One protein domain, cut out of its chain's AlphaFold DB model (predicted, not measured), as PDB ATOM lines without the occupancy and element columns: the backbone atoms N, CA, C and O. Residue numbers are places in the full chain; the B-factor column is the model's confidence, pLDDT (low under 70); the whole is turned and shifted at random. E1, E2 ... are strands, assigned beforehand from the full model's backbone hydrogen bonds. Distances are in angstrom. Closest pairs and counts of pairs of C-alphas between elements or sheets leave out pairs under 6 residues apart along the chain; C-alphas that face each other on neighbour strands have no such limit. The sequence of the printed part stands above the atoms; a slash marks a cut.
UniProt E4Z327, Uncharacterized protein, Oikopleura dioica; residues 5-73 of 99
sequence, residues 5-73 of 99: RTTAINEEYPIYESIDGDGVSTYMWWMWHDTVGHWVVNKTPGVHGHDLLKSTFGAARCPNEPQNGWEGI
ATOM      1  N   ARG A   5     -24.832 -37.750  16.283       82.12
ATOM      2  CA  ARG A   5     -26.245 -37.444  16.527       82.12
ATOM      3  C   ARG A   5     -26.695 -36.285  15.636       82.12
ATOM      4  O   ARG A   5     -26.047 -35.242  15.621       82.12
ATOM      5  N   THR A   6     -27.814 -36.458  14.942       84.06
ATOM      6  CA  THR A   6     -28.465 -35.385  14.177       84.06
ATOM      7  C   THR A   6     -29.498 -34.648  15.041       84.06
ATOM      8  O   THR A   6     -29.769 -35.025  16.183       84.06
ATOM      9  N   THR A   7     -30.111 -33.593  14.501       84.88
ATOM     10  CA  THR A   7     -31.273 -32.937  15.126       84.88
ATOM     11  C   THR A   7     -32.588 -33.689  14.889       84.88
ATOM     12  O   THR A   7     -33.600 -33.334  15.493       84.88
ATOM     13  N   ALA A   8     -32.591 -34.712  14.027       85.50
ATOM     14  CA  ALA A   8     -33.777 -35.484  13.686       85.50
ATOM     15  C   ALA A   8     -34.047 -36.607  14.700       85.50
ATOM     16  O   ALA A   8     -33.140 -37.133  15.353       85.50
ATOM     17  N   ILE A   9     -35.322 -36.982  14.802       84.12
ATOM     18  CA  ILE A   9     -35.810 -38.062  15.660       84.12
ATOM     19  C   ILE A   9     -36.659 -39.044  14.847       84.12
ATOM     20  O   ILE A   9     -37.367 -38.631  13.927       84.12
ATOM     21  N   ASN A  10     -36.607 -40.322  15.211       83.75
ATOM     22  CA  ASN A  10     -37.502 -41.379  14.761       83.75
ATOM     23  C   ASN A  10     -38.111 -42.061  15.987       83.75
ATOM     24  O   ASN A  10     -37.372 -42.526  16.850       83.75
ATOM     25  N   GLU A  11     -39.440 -42.100  16.069       82.94
ATOM     26  CA  GLU A  11     -40.169 -42.771  17.157       82.94
ATOM     27  C   GLU A  11     -39.650 -42.425  18.565       82.94
ATOM     28  O   GLU A  11     -39.467 -43.299  19.402       82.94
ATOM     29  N   GLU A  12     -39.407 -41.131  18.817       82.81
ATOM     30  CA  GLU A  12     -38.878 -40.574  20.082       82.81
ATOM     31  C   GLU A  12     -37.377 -40.815  20.346       82.81
ATOM     32  O   GLU A  12     -36.829 -40.309  21.333       82.81
ATOM     33  N   TYR A  13     -36.678 -41.495  19.436       81.25
ATOM     34  CA  TYR A  13     -35.237 -41.735  19.505       81.25
ATOM     35  C   TYR A  13     -34.469 -40.886  18.489       81.25
ATOM     36  O   TYR A  13     -34.972 -40.589  17.409       81.25
ATOM     37  N   PRO A  14     -33.237 -40.466  18.804       83.81
ATOM     38  CA  PRO A  14     -32.406 -39.715  17.871       83.81
ATOM     39  C   PRO A  14     -32.029 -40.541  16.636       83.81
ATOM     40  O   PRO A  14     -31.758 -41.740  16.730       83.81
ATOM     41  N   ILE A  15     -31.937 -39.859  15.495       85.12
ATOM     42  CA  ILE A  15     -31.297 -40.390  14.292       85.12
ATOM     43  C   ILE A  15     -29.824 -39.978  14.314       85.12
ATOM     44  O   ILE A  15     -29.489 -38.818  14.577       85.12
ATOM     45  N   TYR A  16     -28.942 -40.922  14.017       84.56
ATOM     46  CA  TYR A  16     -27.511 -40.693  13.862       84.56
ATOM     47  C   TYR A  16     -27.115 -40.793  12.394       84.56
ATOM     48  O   TYR A  16     -27.741 -41.531  11.639       84.56
ATOM     49  N   GLU A  17     -26.062 -40.084  12.005       86.25
ATOM     50  CA  GLU A  17     -25.525 -40.080  10.645       86.25
ATOM     51  C   GLU A  17     -23.998 -40.213  10.666       86.25
ATOM     52  O   GLU A  17     -23.311 -39.697  11.552       86.25
ATOM     53  N   SER A  18     -23.460 -40.924   9.684       84.19
ATOM     54  CA  SER A  18     -22.043 -40.951   9.340       84.19
ATOM     55  C   SER A  18     -21.926 -40.685   7.850       84.19
ATOM     56  O   SER A  18     -22.699 -41.246   7.082       84.19
ATOM     57  N   ILE A  19     -20.978 -39.848   7.447       82.00
ATOM     58  CA  ILE A  19     -20.670 -39.608   6.038       82.00
ATOM     59  C   ILE A  19     -19.311 -40.249   5.782       82.00
ATOM     60  O   ILE A  19     -18.317 -39.860   6.406       82.00
ATOM     61  N   ASP A  20     -19.279 -41.247   4.905       75.38
ATOM     62  CA  ASP A  20     -18.037 -41.901   4.502       75.38
ATOM     63  C   ASP A  20     -17.205 -40.982   3.591       75.38
ATOM     64  O   ASP A  20     -17.695 -39.983   3.060       75.38
ATOM     65  N   GLY A  21     -15.929 -41.323   3.380       66.31
ATOM     66  CA  GLY A  21     -15.004 -40.520   2.564       66.31
ATOM     67  C   GLY A  21     -15.474 -40.277   1.122       66.31
ATOM     68  O   GLY A  21     -15.103 -39.269   0.527       66.31
ATOM     69  N   ASP A  22     -16.341 -41.148   0.603       75.81
ATOM     70  CA  ASP A  22     -16.945 -41.047  -0.730       75.81
ATOM     71  C   ASP A  22     -18.236 -40.197  -0.752       75.81
ATOM     72  O   ASP A  22     -18.939 -40.146  -1.762       75.81
ATOM     73  N   GLY A  23     -18.581 -39.539   0.362       74.62
ATOM     74  CA  GLY A  23     -19.775 -38.696   0.489       74.62
ATOM     75  C   GLY A  23     -21.085 -39.471   0.659       74.62
ATOM     76  O   GLY A  23     -22.161 -38.890   0.542       74.62
ATOM     77  N   VAL A  24     -21.012 -40.777   0.923       78.44
ATOM     78  CA  VAL A  24     -22.187 -41.623   1.154       78.44
ATOM     79  C   VAL A  24     -22.591 -41.537   2.622       78.44
ATOM     80  O   VAL A  24     -21.796 -41.857   3.505       78.44
ATOM     81  N   SER A  25     -23.833 -41.128   2.880       84.75
ATOM     82  CA  SER A  25     -24.396 -41.110   4.229       84.75
ATOM     83  C   SER A  25     -24.917 -42.485   4.646       84.75
ATOM     84  O   SER A  25     -25.617 -43.165   3.894       84.75
ATOM     85  N   THR A  26     -24.621 -42.858   5.885       85.81
ATOM     86  CA  THR A  26     -25.206 -43.992   6.594       85.81
ATOM     87  C   THR A  26     -25.916 -43.478   7.836       85.81
ATOM     88  O   THR A  26     -25.348 -42.708   8.611       85.81
ATOM     89  N   TYR A  27     -27.143 -43.932   8.045       86.94
ATOM     90  CA  TYR A  27     -28.005 -43.512   9.135       86.94
ATOM     91  C   TYR A  27     -28.222 -44.645  10.127       86.94
ATOM     92  O   TYR A  27     -28.234 -45.812   9.743       86.94
ATOM     93  N   MET A  28     -28.437 -44.292  11.391       85.75
ATOM     94  CA  MET A  28     -28.874 -45.218  12.429       85.75
ATOM     95  C   MET A  28     -30.067 -44.651  13.184       85.75
ATOM     96  O   MET A  28     -30.030 -43.496  13.610       85.75
ATOM     97  N   TRP A  29     -31.107 -45.454  13.381       87.12
ATOM     98  CA  TRP A  29     -32.305 -45.051  14.117       87.12
ATOM     99  C   TRP A  29     -32.940 -46.240  14.844       87.12
ATOM    100  O   TRP A  29     -32.689 -47.394  14.499       87.12
ATOM    101  N   TRP A  30     -33.735 -45.955  15.874       87.44
ATOM    102  CA  TRP A  30     -34.525 -46.967  16.576       87.44
ATOM    103  C   TRP A  30     -35.859 -47.165  15.865       87.44
ATOM    104  O   TRP A  30     -36.453 -46.181  15.425       87.44
ATOM    105  N   MET A  31     -36.327 -48.405  15.784       87.31
ATOM    106  CA  MET A  31     -37.641 -48.760  15.249       87.31
ATOM    107  C   MET A  31     -38.341 -49.756  16.174       87.31
ATOM    108  O   MET A  31     -37.717 -50.704  16.664       87.31
ATOM    109  N   TRP A  32     -39.638 -49.550  16.387       86.00
ATOM    110  CA  TRP A  32     -40.509 -50.432  17.154       86.00
ATOM    111  C   TRP A  32     -41.198 -51.495  16.286       86.00
ATOM    112  O   TRP A  32     -41.633 -51.259  15.164       86.00
ATOM    113  N   HIS A  33     -41.352 -52.671  16.882       84.81
ATOM    114  CA  HIS A  33     -42.171 -53.802  16.465       84.81
ATOM    115  C   HIS A  33     -43.044 -54.213  17.658       84.81
ATOM    116  O   HIS A  33     -42.611 -54.944  18.551       84.81
ATOM    117  N   ASP A  34     -44.277 -53.709  17.688       86.56
ATOM    118  CA  ASP A  34     -45.199 -53.842  18.819       86.56
ATOM    119  C   ASP A  34     -44.569 -53.356  20.140       86.56
ATOM    120  O   ASP A  34     -44.425 -52.157  20.362       86.56
ATOM    121  N   THR A  35     -44.190 -54.276  21.031       86.38
ATOM    122  CA  THR A  35     -43.624 -53.970  22.356       86.38
ATOM    123  C   THR A  35     -42.102 -54.091  22.423       86.38
ATOM    124  O   THR A  35     -41.517 -53.872  23.484       86.38
ATOM    125  N   VAL A  36     -41.452 -54.505  21.336       88.44
ATOM    126  CA  VAL A  36     -39.990 -54.636  21.242       88.44
ATOM    127  C   VAL A  36     -39.475 -53.736  20.136       88.44
ATOM    128  O   VAL A  36     -40.217 -53.396  19.228       88.44
ATOM    129  N   GLY A  37     -38.214 -53.336  20.179       88.56
ATOM    130  CA  GLY A  37     -37.618 -52.578  19.086       88.56
ATOM    131  C   GLY A  37     -36.182 -52.986  18.833       88.56
ATOM    132  O   GLY A  37     -35.645 -53.886  19.488       88.56
ATOM    133  N   HIS A  38     -35.583 -52.345  17.844       88.88
ATOM    134  CA  HIS A  38     -34.186 -52.536  17.499       88.88
ATOM    135  C   HIS A  38     -33.580 -51.280  16.877       88.88
ATOM    136  O   HIS A  38     -34.277 -50.402  16.368       88.88
ATOM    137  N   TRP A  39     -32.256 -51.206  16.907       87.75
ATOM    138  CA  TRP A  39     -31.510 -50.242  16.116       87.75
ATOM    139  C   TRP A  39     -31.350 -50.768  14.700       87.75
ATOM    140  O   TRP A  39     -30.993 -51.927  14.512       87.75
ATOM    141  N   VAL A  40     -31.560 -49.905  13.717       87.75
ATOM    142  CA  VAL A  40     -31.326 -50.186  12.301       87.75
ATOM    143  C   VAL A  40     -30.240 -49.247  11.808       87.75
ATOM    144  O   VAL A  40     -30.265 -48.061  12.129       87.75
ATOM    145  N   VAL A  41     -29.295 -49.773  11.033       85.06
ATOM    146  CA  VAL A  41     -28.278 -49.021  10.299       85.06
ATOM    147  C   VAL A  41     -28.508 -49.233   8.807       85.06
ATOM    148  O   VAL A  41     -28.483 -50.367   8.323       85.06
ATOM    149  N   ASN A  42     -28.713 -48.153   8.061       83.00
ATOM    150  CA  ASN A  42     -29.030 -48.221   6.634       83.00
ATOM    151  C   ASN A  42     -28.517 -46.975   5.891       83.00
ATOM    152  O   ASN A  42     -28.346 -45.909   6.481       83.00
ATOM    153  N   LYS A  43     -28.300 -47.092   4.579       79.56
ATOM    154  CA  LYS A  43     -27.961 -45.965   3.690       79.56
ATOM    155  C   LYS A  43     -29.186 -45.142   3.284       79.56
ATOM    156  O   LYS A  43     -29.046 -43.972   2.946       79.56
ATOM    157  N   THR A  44     -30.381 -45.735   3.329       70.44
ATOM    158  CA  THR A  44     -31.639 -45.046   3.004       70.44
ATOM    159  C   THR A  44     -32.448 -44.831   4.285       70.44
ATOM    160  O   THR A  44     -32.959 -45.802   4.839       70.44
ATOM    161  N   PRO A  45     -32.576 -43.594   4.791       60.34
ATOM    162  CA  PRO A  45     -33.299 -43.335   6.030       60.34
ATOM    163  C   PRO A  45     -34.799 -43.629   5.868       60.34
ATOM    164  O   PRO A  45     -35.415 -43.225   4.882       60.34
ATOM    165  N   GLY A  46     -35.393 -44.319   6.846       56.12
ATOM    166  CA  GLY A  46     -36.845 -44.540   6.921       56.12
ATOM    167  C   GLY A  46     -37.416 -45.638   6.010       56.12
ATOM    168  O   GLY A  46     -38.630 -45.826   5.998       56.12
ATOM    169  N   VAL A  47     -36.579 -46.382   5.276       66.62
ATOM    170  CA  VAL A  47     -37.001 -47.553   4.488       66.62
ATOM    171  C   VAL A  47     -36.385 -48.810   5.090       66.62
ATOM    172  O   VAL A  47     -35.169 -48.936   5.149       66.62
ATOM    173  N   HIS A  48     -37.232 -49.746   5.520       61.69
ATOM    174  CA  HIS A  48     -36.795 -51.065   5.969       61.69
ATOM    175  C   HIS A  48     -36.572 -51.974   4.752       61.69
ATOM    176  O   HIS A  48     -37.482 -52.182   3.943       61.69
ATOM    177  N   GLY A  49     -35.360 -52.513   4.620       59.47
ATOM    178  CA  GLY A  49     -34.940 -53.338   3.487       59.47
ATOM    179  C   GLY A  49     -33.481 -53.079   3.123       59.47
ATOM    180  O   GLY A  49     -33.073 -51.931   2.967       59.47
ATOM    181  N   HIS A  50     -32.696 -54.151   2.977       66.56
ATOM    182  CA  HIS A  50     -31.240 -54.084   2.783       66.56
ATOM    183  C   HIS A  50     -30.492 -53.347   3.909       66.56
ATOM    184  O   HIS A  50     -29.528 -52.626   3.645       66.56
ATOM    185  N   ASP A  51     -30.924 -53.532   5.159       74.94
ATOM    186  CA  ASP A  51     -30.224 -52.970   6.315       74.94
ATOM    187  C   ASP A  51     -28.784 -53.486   6.356       74.94
ATOM    188  O   ASP A  51     -28.524 -54.681   6.182       74.94
ATOM    189  N   LEU A  52     -27.842 -52.573   6.586       78.12
ATOM    190  CA  LEU A  52     -26.428 -52.921   6.719       78.12
ATOM    191  C   LEU A  52     -26.205 -53.714   8.005       78.12
ATOM    192  O   LEU A  52     -25.482 -54.712   8.019       78.12
ATOM    193  N   LEU A  53     -26.861 -53.256   9.073       83.12
ATOM    194  CA  LEU A  53     -26.809 -53.826  10.405       83.12
ATOM    195  C   LEU A  53     -28.137 -53.549  11.112       83.12
ATOM    196  O   LEU A  53     -28.708 -52.469  10.975       83.12
ATOM    197  N   LYS A  54     -28.598 -54.489  11.923       84.56
ATOM    198  CA  LYS A  54     -29.704 -54.302  12.856       84.56
ATOM    199  C   LYS A  54     -29.365 -54.944  14.192       84.56
ATOM    200  O   LYS A  54     -28.689 -55.972  14.229       84.56
ATOM    201  N   SER A  55     -29.798 -54.361  15.301       84.38
ATOM    202  CA  SER A  55     -29.692 -55.050  16.583       84.38
ATOM    203  C   SER A  55     -30.743 -56.160  16.654       84.38
ATOM    204  O   SER A  55     -31.786 -56.120  15.999       84.38
ATOM    205  N   THR A  56     -30.482 -57.156  17.488       84.38
ATOM    206  CA  THR A  56     -31.527 -58.083  17.940       84.38
ATOM    207  C   THR A  56     -32.670 -57.305  18.600       84.38
ATOM    208  O   THR A  56     -32.453 -56.242  19.192       84.38
ATOM    209  N   PHE A  57     -33.894 -57.831  18.497       86.19
ATOM    210  CA  PHE A  57     -35.051 -57.220  19.149       86.19
ATOM    211  C   PHE A  57     -34.896 -57.212  20.670       86.19
ATOM    212  O   PHE A  57     -34.458 -58.193  21.281       86.19
ATOM    213  N   GLY A  58     -35.314 -56.119  21.299       83.94
ATOM    214  CA  GLY A  58     -35.314 -56.009  22.747       83.94
ATOM    215  C   GLY A  58     -36.012 -54.760  23.264       83.94
ATOM    216  O   GLY A  58     -36.626 -54.001  22.519       83.94
ATOM    217  N   ALA A  59     -35.914 -54.559  24.577       82.50
ATOM    218  CA  ALA A  59     -36.330 -53.313  25.203       82.50
ATOM    219  C   ALA A  59     -35.496 -52.132  24.684       82.50
ATOM    220  O   ALA A  59     -34.307 -52.300  24.381       82.50
ATOM    221  N   ALA A  60     -36.135 -50.960  24.643       76.06
ATOM    222  CA  ALA A  60     -35.493 -49.687  24.350       76.06
ATOM    223  C   ALA A  60     -34.227 -49.505  25.175       76.06
ATOM    224  O   ALA A  60     -34.258 -49.559  26.405       76.06
ATOM    225  N   ARG A  61     -33.125 -49.281  24.469       75.81
ATOM    226  CA  ARG A  61     -31.808 -49.120  25.064       75.81
ATOM    227  C   ARG A  61     -30.937 -48.271  24.159       75.81
ATOM    228  O   ARG A  61     -31.166 -48.214  22.949       75.81
ATOM    229  N   CYS A  62     -29.938 -47.623  24.728       76.56
ATOM    230  CA  CYS A  62     -29.040 -46.777  23.958       76.56
ATOM    231  C   CYS A  62     -28.216 -47.611  22.958       76.56
ATOM    232  O   CYS A  62     -27.905 -48.770  23.240       76.56
ATOM    233  N   PRO A  63     -27.798 -47.053  21.806       72.44
ATOM    234  CA  PRO A  63     -26.995 -47.799  20.829       72.44
ATOM    235  C   PRO A  63     -25.650 -48.283  21.389       72.44
ATOM    236  O   PRO A  63     -25.088 -49.259  20.905       72.44
ATOM    237  N   ASN A  64     -25.131 -47.580  22.399       70.25
ATOM    238  CA  ASN A  64     -23.877 -47.881  23.088       70.25
ATOM    239  C   ASN A  64     -24.043 -48.813  24.300       70.25
ATOM    240  O   ASN A  64     -23.042 -49.235  24.879       70.25
ATOM    241  N   GLU A  65     -25.276 -49.126  24.701       70.94
ATOM    242  CA  GLU A  65     -25.533 -50.110  25.747       70.94
ATOM    243  C   GLU A  65     -25.366 -51.528  25.186       70.94
ATOM    244  O   GLU A  65     -25.582 -51.746  23.986       70.94
ATOM    245  N   PRO A  66     -24.997 -52.513  26.031       69.44
ATOM    246  CA  PRO A  66     -24.884 -53.900  25.606       69.44
ATOM    247  C   PRO A  66     -26.160 -54.371  24.899       69.44
ATOM    248  O   PRO A  66     -27.248 -54.417  25.480       69.44
ATOM    249  N   GLN A  67     -26.021 -54.719  23.623       71.75
ATOM    250  CA  GLN A  67     -27.070 -55.362  22.839       71.75
ATOM    251  C   GLN A  67     -26.958 -56.877  23.010       71.75
ATOM    252  O   GLN A  67     -25.861 -57.399  23.211       71.75
ATOM    253  N   ASN A  68     -28.073 -57.601  22.878       70.44
ATOM    254  CA  ASN A  68     -28.039 -59.070  22.899       70.44
ATOM    255  C   ASN A  68     -27.339 -59.647  21.650       70.44
ATOM    256  O   ASN A  68     -26.944 -60.809  21.640       70.44
ATOM    257  N   GLY A  69     -27.175 -58.828  20.611       71.69
ATOM    258  CA  GLY A  69     -26.497 -59.156  19.366       71.69
ATOM    259  C   GLY A  69     -26.791 -58.113  18.291       71.69
ATOM    260  O   GLY A  69     -27.776 -57.374  18.401       71.69
ATOM    261  N   TRP A  70     -25.946 -58.081  17.265       75.94
ATOM    262  CA  TRP A  70     -26.154 -57.352  16.016       75.94
ATOM    263  C   TRP A  70     -26.133 -58.352  14.858       75.94
ATOM    264  O   TRP A  70     -25.350 -59.298  14.871       75.94
ATOM    265  N   GLU A  71     -26.996 -58.145  13.874       76.94
ATOM    266  CA  GLU A  71     -27.155 -58.973  12.680       76.94
ATOM    267  C   GLU A  71     -26.973 -58.076  11.448       76.94
ATOM    268  O   GLU A  71     -27.552 -56.993  11.396       76.94
ATOM    269  N   GLY A  72     -26.193 -58.483  10.448       67.94
ATOM    270  CA  GLY A  72     -25.956 -57.658   9.259       67.94
ATOM    271  C   GLY A  72     -25.150 -58.362   8.175       67.94
ATOM    272  O   GLY A  72     -24.701 -59.489   8.362       67.94
ATOM    273  N   ILE A  73     -24.996 -57.693   7.030       56.16
ATOM    274  CA  ILE A  73     -24.210 -58.187   5.880       56.16
ATOM    275  C   ILE A  73     -22.712 -57.875   6.062       56.16
ATOM    276  O   ILE A  73     -21.861 -58.525   5.460       56.16
TER     277      ILE A  73
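This is residues 5 to 73 of the 99 residues of an uncharacterized protein of Oikopleura dioica (UniProt E4Z327). The domain is a single strongly twisted sheet of six antiparallel strands, laid side by side in the order in which the chain makes them, like a twisted wall with no named helix on it. E2, E3 and E4 are its long strands, E5 and E6 are short strands at one side, and two loops, residues 43 to 52 and 56 to 69, swing out to opposite sides of the wall. The order across the sheet is E1, E2, E3, E4, E5, E6, which is a meander, each strand the antiparallel neighbour of the one before; the class is all strand. The printed part has 69 residues, 35 of them in the six named strands. It is compact, with a radius of gyration of the C-alphas of 11.7 A and spans of 36 by 28 by 22 A.

E3, residues 25 to 33, is the longest strand at 25.0 A from first to last C-alpha. E2 is residues 13 to 19, 20.0 A, and E4 is residues 36 to 42, 19.4 A. E1 is residues 5 to 10, 12.1 A, and begins at C-alpha 5 at (-26.245, -37.444, 16.527). E5 is residues 53 to 55, and E6 is residues 70 to 72, ending at C-alpha 72 at (-25.956, -57.658, 9.259).

E3 and E4 form a hairpin at 164 degrees between directions; C-alphas 32 and 37, which face each other, are 4.1 A apart, and N 33 and O 36 are within hydrogen-bond range at 2.7 A. E2 and E3 are a hairpin at 156 degrees, with N 16 and O 28 2.8 A apart. E1 and E2 are a hairpin at 132 degrees, with N 10 and O 13 2.8 A apart. The pairing of E2 is staggered: residues 13 to 16 pair with E1, and residues 16 to 19 with E3. On the other side of E4, E5 is its neighbour at 164 degrees, with N 41 and O 53 2.8 A apart. E5 and E6 stand at 153 degrees, with N 54 and O 71 2.8 A apart. E1 and E6 are the edge strands and are apart.

The two C-alphas farthest apart, those of Asp 22 and Thr 35, are 37.6 A from each other. From edge to edge the strands' lines turn by 92 degrees. The printed part has no cut. The link E5 to E6, 14 residues, is long. The mean pLDDT of the printed part is 79.0; residues 21, 45 to 50, 66 and 72 to 73 are under 70.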